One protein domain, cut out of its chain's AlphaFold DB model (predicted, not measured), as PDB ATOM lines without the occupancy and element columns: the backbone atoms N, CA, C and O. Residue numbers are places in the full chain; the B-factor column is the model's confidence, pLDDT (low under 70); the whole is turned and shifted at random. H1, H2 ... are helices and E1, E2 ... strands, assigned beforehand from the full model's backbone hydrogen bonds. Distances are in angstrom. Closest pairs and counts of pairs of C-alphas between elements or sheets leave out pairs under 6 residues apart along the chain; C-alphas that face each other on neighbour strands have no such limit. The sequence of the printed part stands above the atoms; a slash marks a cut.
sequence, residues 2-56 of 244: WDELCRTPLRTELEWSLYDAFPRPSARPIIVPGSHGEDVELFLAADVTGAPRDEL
ATOM      1  N   TRP A   2     459.121 345.364 381.721       40.59
ATOM      2  CA  TRP A   2     460.415 345.580 382.406       40.59
ATOM      3  C   TRP A   2     461.097 344.272 382.837       40.59
ATOM      4  O   TRP A   2     462.281 344.074 382.596       40.59
ATOM      5  N   ASP A   3     460.293 343.313 383.302       47.62
ATOM      6  CA  ASP A   3     460.707 341.937 383.625       47.62
ATOM      7  C   ASP A   3     461.401 341.180 382.480       47.62
ATOM      8  O   ASP A   3     462.140 340.233 382.723       47.62
ATOM      9  N   GLU A   4     461.151 341.570 381.232       46.59
ATOM     10  CA  GLU A   4     461.684 340.910 380.034       46.59
ATOM     11  C   GLU A   4     463.109 341.399 379.718       46.59
ATOM     12  O   GLU A   4     463.991 340.607 379.391       46.59
ATOM     13  N   LEU A   5     463.374 342.691 379.948       46.28
ATOM     14  CA  LEU A   5     464.707 343.287 379.832       46.28
ATOM     15  C   LEU A   5     465.624 342.854 380.983       46.28
ATOM     16  O   LEU A   5     466.791 342.563 380.749       46.28
ATOM     17  N   CYS A   6     465.093 342.695 382.200       52.50
ATOM     18  CA  CYS A   6     465.864 342.208 383.352       52.50
ATOM     19  C   CYS A   6     466.232 340.712 383.291       52.50
ATOM     20  O   CYS A   6     467.044 340.257 384.091       52.50
ATOM     21  N   ARG A   7     465.630 339.936 382.378       56.97
ATOM     22  CA  ARG A   7     465.917 338.501 382.183       56.97
ATOM     23  C   ARG A   7     466.787 338.217 380.964       56.97
ATOM     24  O   ARG A   7     467.159 337.068 380.743       56.97
ATOM     25  N   THR A   8     467.088 339.236 380.164       63.22
ATOM     26  CA  THR A   8     467.933 339.065 378.986       63.22
ATOM     27  C   THR A   8     469.389 338.952 379.447       63.22
ATOM     28  O   THR A   8     469.855 339.844 380.157       63.22
ATOM     29  N   PRO A   9     470.110 337.868 379.103       74.44
ATOM     30  CA  PRO A   9     471.484 337.687 379.547       74.44
ATOM     31  C   PRO A   9     472.369 338.797 378.972       74.44
ATOM     32  O   PRO A   9     472.400 339.017 377.761       74.44
ATOM     33  N   LEU A  10     473.073 339.484 379.868       83.38
ATOM     34  CA  LEU A  10     474.185 340.369 379.553       83.38
ATOM     35  C   LEU A  10     475.463 339.545 379.628       83.38
ATOM     36  O   LEU A  10     475.676 338.835 380.610       83.38
ATOM     37  N   ARG A  11     476.278 339.625 378.585       85.62
ATOM     38  CA  ARG A  11     477.532 338.883 378.475       85.62
ATOM     39  C   ARG A  11     478.593 339.762 377.837       85.62
ATOM     40  O   ARG A  11     478.272 340.676 377.077       85.62
ATOM     41  N   THR A  12     479.842 339.488 378.160       86.25
ATOM     42  CA  THR A  12     481.007 340.083 377.504       86.25
ATOM     43  C   THR A  12     481.086 339.654 376.039       86.25
ATOM     44  O   THR A  12     480.479 338.659 375.636       86.25
ATOM     45  N   GLU A  13     481.852 340.383 375.224       81.69
ATOM     46  CA  GLU A  13     482.137 339.970 373.841       81.69
ATOM     47  C   GLU A  13     482.728 338.552 373.782       81.69
ATOM     48  O   GLU A  13     482.296 337.741 372.965       81.69
ATOM     49  N   LEU A  14     483.647 338.225 374.697       77.06
ATOM     50  CA  LEU A  14     484.245 336.893 374.794       77.06
ATOM     51  C   LEU A  14     483.179 335.816 375.032       77.06
ATOM     52  O   LEU A  14     483.133 334.817 374.321       77.06
ATOM     53  N   GLU A  15     482.284 336.028 375.990       79.44
ATOM     54  CA  GLU A  15     481.214 335.076 376.300       79.44
ATOM     55  C   GLU A  15     480.198 334.930 375.160       79.44
ATOM     56  O   GLU A  15     479.614 333.859 374.999       79.44
ATOM     57  N   TRP A  16     479.971 335.980 374.367       80.88
ATOM     58  CA  TRP A  16     479.159 335.895 373.153       80.88
ATOM     59  C   TRP A  16     479.866 335.128 372.033       80.88
ATOM     60  O   TRP A  16     479.222 334.325 371.351       80.88
ATOM     61  N   SER A  17     481.184 335.299 371.900       71.38
ATOM     62  CA  SER A  17     481.990 334.622 370.878       71.38
ATOM     63  C   SER A  17     481.961 333.096 371.012       71.38
ATOM     64  O   SER A  17     482.010 332.396 370.006       71.38
ATOM     65  N   LEU A  18     481.748 332.579 372.229       69.31
ATOM     66  CA  LEU A  18     481.556 331.145 372.495       69.31
ATOM     67  C   LEU A  18     480.309 330.556 371.809       69.31
ATOM     68  O   LEU A  18     480.161 329.338 371.737       69.31
ATOM     69  N   TYR A  19     479.397 331.406 371.333       70.06
ATOM     70  CA  TYR A  19     478.181 331.022 370.616       70.06
ATOM     71  C   TYR A  19     478.195 331.511 369.160       70.06
ATOM     72  O   TYR A  19     477.125 331.713 368.584       70.06
ATOM     73  N   ASP A  20     479.383 331.757 368.593       66.25
ATOM     74  CA  ASP A  20     479.580 332.355 367.263       66.25
ATOM     75  C   ASP A  20     478.834 333.688 367.083       66.25
ATOM     76  O   ASP A  20     478.419 334.074 365.987       66.25
ATOM     77  N   ALA A  21     478.650 334.417 368.183       74.69
ATOM     78  CA  ALA A  21     477.887 335.645 368.216       74.69
ATOM     79  C   ALA A  21     478.807 336.809 368.586       74.69
ATOM     80  O   ALA A  21     479.503 336.770 369.594       74.69
ATOM     81  N   PHE A  22     478.814 337.862 367.769       77.88
ATOM     82  CA  PHE A  22     479.660 339.033 367.997       77.88
ATOM     83  C   PHE A  22     478.812 340.307 368.066       77.88
ATOM     84  O   PHE A  22     477.810 340.415 367.338       77.88
ATOM     85  N   PRO A  23     479.164 341.266 368.947       79.19
ATOM     86  CA  PRO A  23     478.522 342.570 368.976       79.19
ATOM     87  C   PRO A  23     478.604 343.249 367.609       79.19
ATOM     88  O   PRO A  23     479.634 343.225 366.933       79.19
ATOM     89  N   ARG A  24     477.511 343.883 367.188       78.00
ATOM     90  CA  ARG A  24     477.524 344.729 365.991       78.00
ATOM     91  C   ARG A  24     478.522 345.880 366.173       78.00
ATOM     92  O   ARG A  24     478.627 346.405 367.277       78.00
ATOM     93  N   PRO A  25     479.119 346.414 365.094       73.38
ATOM     94  CA  PRO A  25     479.937 347.631 365.179       73.38
ATOM     95  C   PRO A  25     479.200 348.847 365.765       73.38
ATOM     96  O   PRO A  25     479.822 349.782 366.256       73.38
ATOM     97  N   SER A  26     477.864 348.858 365.689       78.69
ATOM     98  CA  SER A  26     477.003 349.895 366.266       78.69
ATOM     99  C   SER A  26     476.469 349.562 367.664       78.69
ATOM    100  O   SER A  26     475.695 350.357 368.208       78.69
ATOM    101  N   ALA A  27     476.838 348.408 368.230       82.94
ATOM    102  CA  ALA A  27     476.446 348.011 369.573       82.94
ATOM    103  C   ALA A  27     476.982 349.017 370.597       82.94
ATOM    104  O   ALA A  27     478.087 349.543 370.464       82.94
ATOM    105  N   ARG A  28     476.179 349.302 371.624       85.38
ATOM    106  CA  ARG A  28     476.574 350.187 372.720       85.38
ATOM    107  C   ARG A  28     476.713 349.349 373.985       85.38
ATOM    108  O   ARG A  28     475.680 348.952 374.524       85.38
ATOM    109  N   PRO A  29     477.941 349.064 374.447       87.75
ATOM    110  CA  PRO A  29     478.126 348.256 375.640       87.75
ATOM    111  C   PRO A  29     477.581 348.972 376.875       87.75
ATOM    112  O   PRO A  29     477.639 350.201 376.997       87.75
ATOM    113  N   ILE A  30     477.071 348.183 377.814       87.88
ATOM    114  CA  ILE A  30     476.819 348.624 379.179       87.88
ATOM    115  C   ILE A  30     478.121 348.427 379.946       87.88
ATOM    116  O   ILE A  30     478.587 347.301 380.098       87.88
ATOM    117  N   ILE A  31     478.698 349.527 380.420       89.38
ATOM    118  CA  ILE A  31     479.935 349.503 381.197       89.38
ATOM    119  C   ILE A  31     479.585 349.269 382.665       89.38
ATOM    120  O   ILE A  31     478.800 350.024 383.248       89.38
ATOM    121  N   VAL A  32     480.159 348.223 383.258       86.44
ATOM    122  CA  VAL A  32     480.002 347.904 384.680       86.44
ATOM    123  C   VAL A  32     481.367 347.764 385.356       86.44
ATOM    124  O   VAL A  32     482.292 347.237 384.745       86.44
ATOM    125  N   PRO A  33     481.515 348.190 386.620       85.69
ATOM    126  CA  PRO A  33     482.762 348.004 387.348       85.69
ATOM    127  C   PRO A  33     483.003 346.512 387.610       85.69
ATOM    128  O   PRO A  33     482.168 345.829 388.210       85.69
ATOM    129  N   GLY A  34     484.148 346.010 387.161       78.50
ATOM    130  CA  GLY A  34     484.580 344.635 387.364       78.50
ATOM    131  C   GLY A  34     485.069 344.369 388.787       78.50
ATOM    132  O   GLY A  34     485.430 345.272 389.545       78.50
ATOM    133  N   SER A  35     485.138 343.088 389.151       76.25
ATOM    134  CA  SER A  35     485.584 342.624 390.473       76.25
ATOM    135  C   SER A  35     487.034 342.984 390.814       76.25
ATOM    136  O   SER A  35     487.414 342.927 391.983       76.25
ATOM    137  N   HIS A  36     487.831 343.366 389.814       74.31
ATOM    138  CA  HIS A  36     489.245 343.720 389.944       74.31
ATOM    139  C   HIS A  36     489.522 345.221 389.744       74.31
ATOM    140  O   HIS A  36     490.676 345.633 389.699       74.31
ATOM    141  N   GLY A  37     488.474 346.057 389.712       77.81
ATOM    142  CA  GLY A  37     488.599 347.517 389.602       77.81
ATOM    143  C   GLY A  37     488.742 348.041 388.172       77.81
ATOM    144  O   GLY A  37     488.919 349.242 387.985       77.81
ATOM    145  N   GLU A  38     488.640 347.160 387.184       84.75
ATOM    146  CA  GLU A  38     488.612 347.482 385.761       84.75
ATOM    147  C   GLU A  38     487.193 347.396 385.199       84.75
ATOM    148  O   GLU A  38     486.378 346.596 385.656       84.75
ATOM    149  N   ASP A  39     486.879 348.271 384.247       88.12
ATOM    150  CA  ASP A  39     485.557 348.355 383.633       88.12
ATOM    151  C   ASP A  39     485.332 347.176 382.675       88.12
ATOM    152  O   ASP A  39     486.190 346.838 381.862       88.12
ATOM    153  N   VAL A  40     484.159 346.550 382.770       85.62
ATOM    154  CA  VAL A  40     483.745 345.418 381.936       85.62
ATOM    155  C   VAL A  40     482.619 345.862 381.014       85.62
ATOM    156  O   VAL A  40     481.597 346.391 381.458       85.62
ATOM    157  N   GLU A  41     482.796 345.619 379.719       89.88
ATOM    158  CA  GLU A  41     481.796 345.888 378.692       89.88
ATOM    159  C   GLU A  41     480.857 344.689 378.521       89.88
ATOM    160  O   GLU A  41     481.279 343.584 378.170       89.88
ATOM    161  N   LEU A  42     479.564 344.907 378.765       87.44
ATOM    162  CA  LEU A  42     478.519 343.898 378.610       87.44
ATOM    163  C   LEU A  42     477.575 344.254 377.462       87.44
ATOM    164  O   LEU A  42     477.104 345.385 377.347       87.44
ATOM    165  N   PHE A  43     477.240 343.258 376.648       87.69
ATOM    166  CA  PHE A  43     476.379 343.392 375.479       87.69
ATOM    167  C   PHE A  43     475.075 342.617 375.665       87.69
ATOM    168  O   PHE A  43     475.056 341.510 376.217       87.69
ATOM    169  N   LEU A  44     473.980 343.200 375.178       86.31
ATOM    170  CA  LEU A  44     472.670 342.558 375.115       86.31
ATOM    171  C   LEU A  44     472.598 341.602 373.924       86.31
ATOM    172  O   LEU A  44     473.120 341.900 372.854       86.31
ATOM    173  N   ALA A  45     471.828 340.522 374.059       77.62
ATOM    174  CA  ALA A  45     471.571 339.583 372.963       77.62
ATOM    175  C   ALA A  45     471.038 340.263 371.682       77.62
ATOM    176  O   ALA A  45     471.328 339.824 370.578       77.62
ATOM    177  N   ALA A  46     470.274 341.352 371.812       77.81
ATOM    178  CA  ALA A  46     469.743 342.102 370.670       77.81
ATOM    179  C   ALA A  46     470.821 342.876 369.880       77.81
ATOM    180  O   ALA A  46     470.630 343.158 368.696       77.81
ATOM    181  N   ASP A  47     471.942 343.204 370.526       78.62
ATOM    182  CA  ASP A  47     473.064 343.940 369.936       78.62
ATOM    183  C   ASP A  47     474.129 343.009 369.336       78.62
ATOM    184  O   ASP A  47     475.076 343.468 368.691       78.62
ATOM    185  N   VAL A  48     473.950 341.698 369.504       72.12
ATOM    186  CA  VAL A  48     474.861 340.639 369.077       72.12
ATOM    187  C   VAL A  48     474.137 339.803 368.031       72.12
ATOM    188  O   VAL A  48     473.266 339.003 368.351       72.12
ATOM    189  N   THR A  49     474.440 340.014 366.749       65.38
ATOM    190  CA  THR A  49     473.595 339.470 365.666       65.38
ATOM    191  C   THR A  49     474.227 338.371 364.846       65.38
ATOM    192  O   THR A  49     473.818 338.153 363.711       65.38
ATOM    193  N   GLY A  50     475.175 337.653 365.445       55.41
ATOM    194  CA  GLY A  50     475.611 336.358 364.922       55.41
ATOM    195  C   GLY A  50     476.413 336.423 363.629       55.41
ATOM    196  O   GLY A  50     476.534 335.401 362.970       55.41
ATOM    197  N   ALA A  51     476.937 337.590 363.244       51.72
ATOM    198  CA  ALA A  51     477.950 337.637 362.201       51.72
ATOM    199  C   ALA A  51     479.245 337.094 362.825       51.72
ATOM    200  O   ALA A  51     479.769 337.759 363.728       51.72
ATOM    201  N   PRO A  52     479.741 335.902 362.440       53.50
ATOM    202  CA  PRO A  52     481.011 335.399 362.944       53.50
ATOM    203  C   PRO A  52     482.105 336.441 362.689       53.50
ATOM    204  O   PRO A  52     482.023 337.213 361.732       53.50
ATOM    205  N   ARG A  53     483.164 336.464 363.507       44.53
ATOM    206  CA  ARG A  53     484.343 337.336 363.304       44.53
ATOM    207  C   ARG A  53     484.895 337.257 361.868       44.53
ATOM    208  O   ARG A  53     485.497 338.202 361.366       44.53
ATOM    209  N   ASP A  54     484.616 336.147 361.196       45.25
ATOM    210  CA  ASP A  54     484.829 335.835 359.783       45.25
ATOM    211  C   ASP A  54     484.197 336.835 358.802       45.25
ATOM    212  O   ASP A  54     484.739 337.020 357.718       45.25
ATOM    213  N   GLU A  55     483.095 337.494 359.170       42.00
ATOM    214  CA  GLU A  55     482.439 338.543 358.374       42.00
ATOM    215  C   GLU A  55     483.029 339.945 358.618       42.00
ATOM    216  O   GLU A  55     482.871 340.834 357.781       42.00
ATOM    217  N   LEU A  56     483.724 340.155 359.747       41.44
ATOM    218  CA  LEU A  56     484.465 341.396 360.041       41.44
ATOM    219  C   LEU A  56     485.827 341.430 359.337       41.44
ATOM    220  O   LEU A  56     486.372 342.501 359.066       41.44
TER     221      LEU A  56
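This is residues 2 to 56 of the 244 residues of an uncharacterized protein of Corynebacterium maris DSM 45190 (UniProt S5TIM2). A hairpin of two strands, E1 and E2, has the short helix H2 near E2; a long loop, residues 18 to 29, joins H2 to E1, and small helices H1 and H3 lie far apart at the two ends. The printed part has 55 residues, under half in named elements: H1, H2, E1, E2, H3, a mixed class with an antiparallel sheet. It is only just compact, close to loose: radius of gyration of the C-alphas 11.8 A, spans 32 by 29 by 20 A.

Begin at H1, residues 2 to 5, apart from H2, residues 13 to 17. E1, residues 30 to 33, and E2, residues 39 to 44, form an antiparallel hairpin at 147 degrees; look for N 30 and O 42, 2.8 A apart. Glu 13 and Phe 43 have the closest C-alphas of H2 and E2, 6.9 A. H2's O i to N i+4 pair is within hydrogen-bond range; H1 and H3, residues 53 to 56, are too short for one.

Find H1's start, C-alpha 2, at (460.415, 345.580, 382.406). E1 spans 10.1 A and E2 16.5 A; H3 ends at C-alpha 56, (484.465, 341.396, 360.041).

The farthest C-alphas, Trp 2 and Asp 54, are 34.7 A apart. The printed part has no cut; H2 to E1 is a long link. pLDDT is under 70 at residues 2 to 8, 18, 20 and 49 to 56.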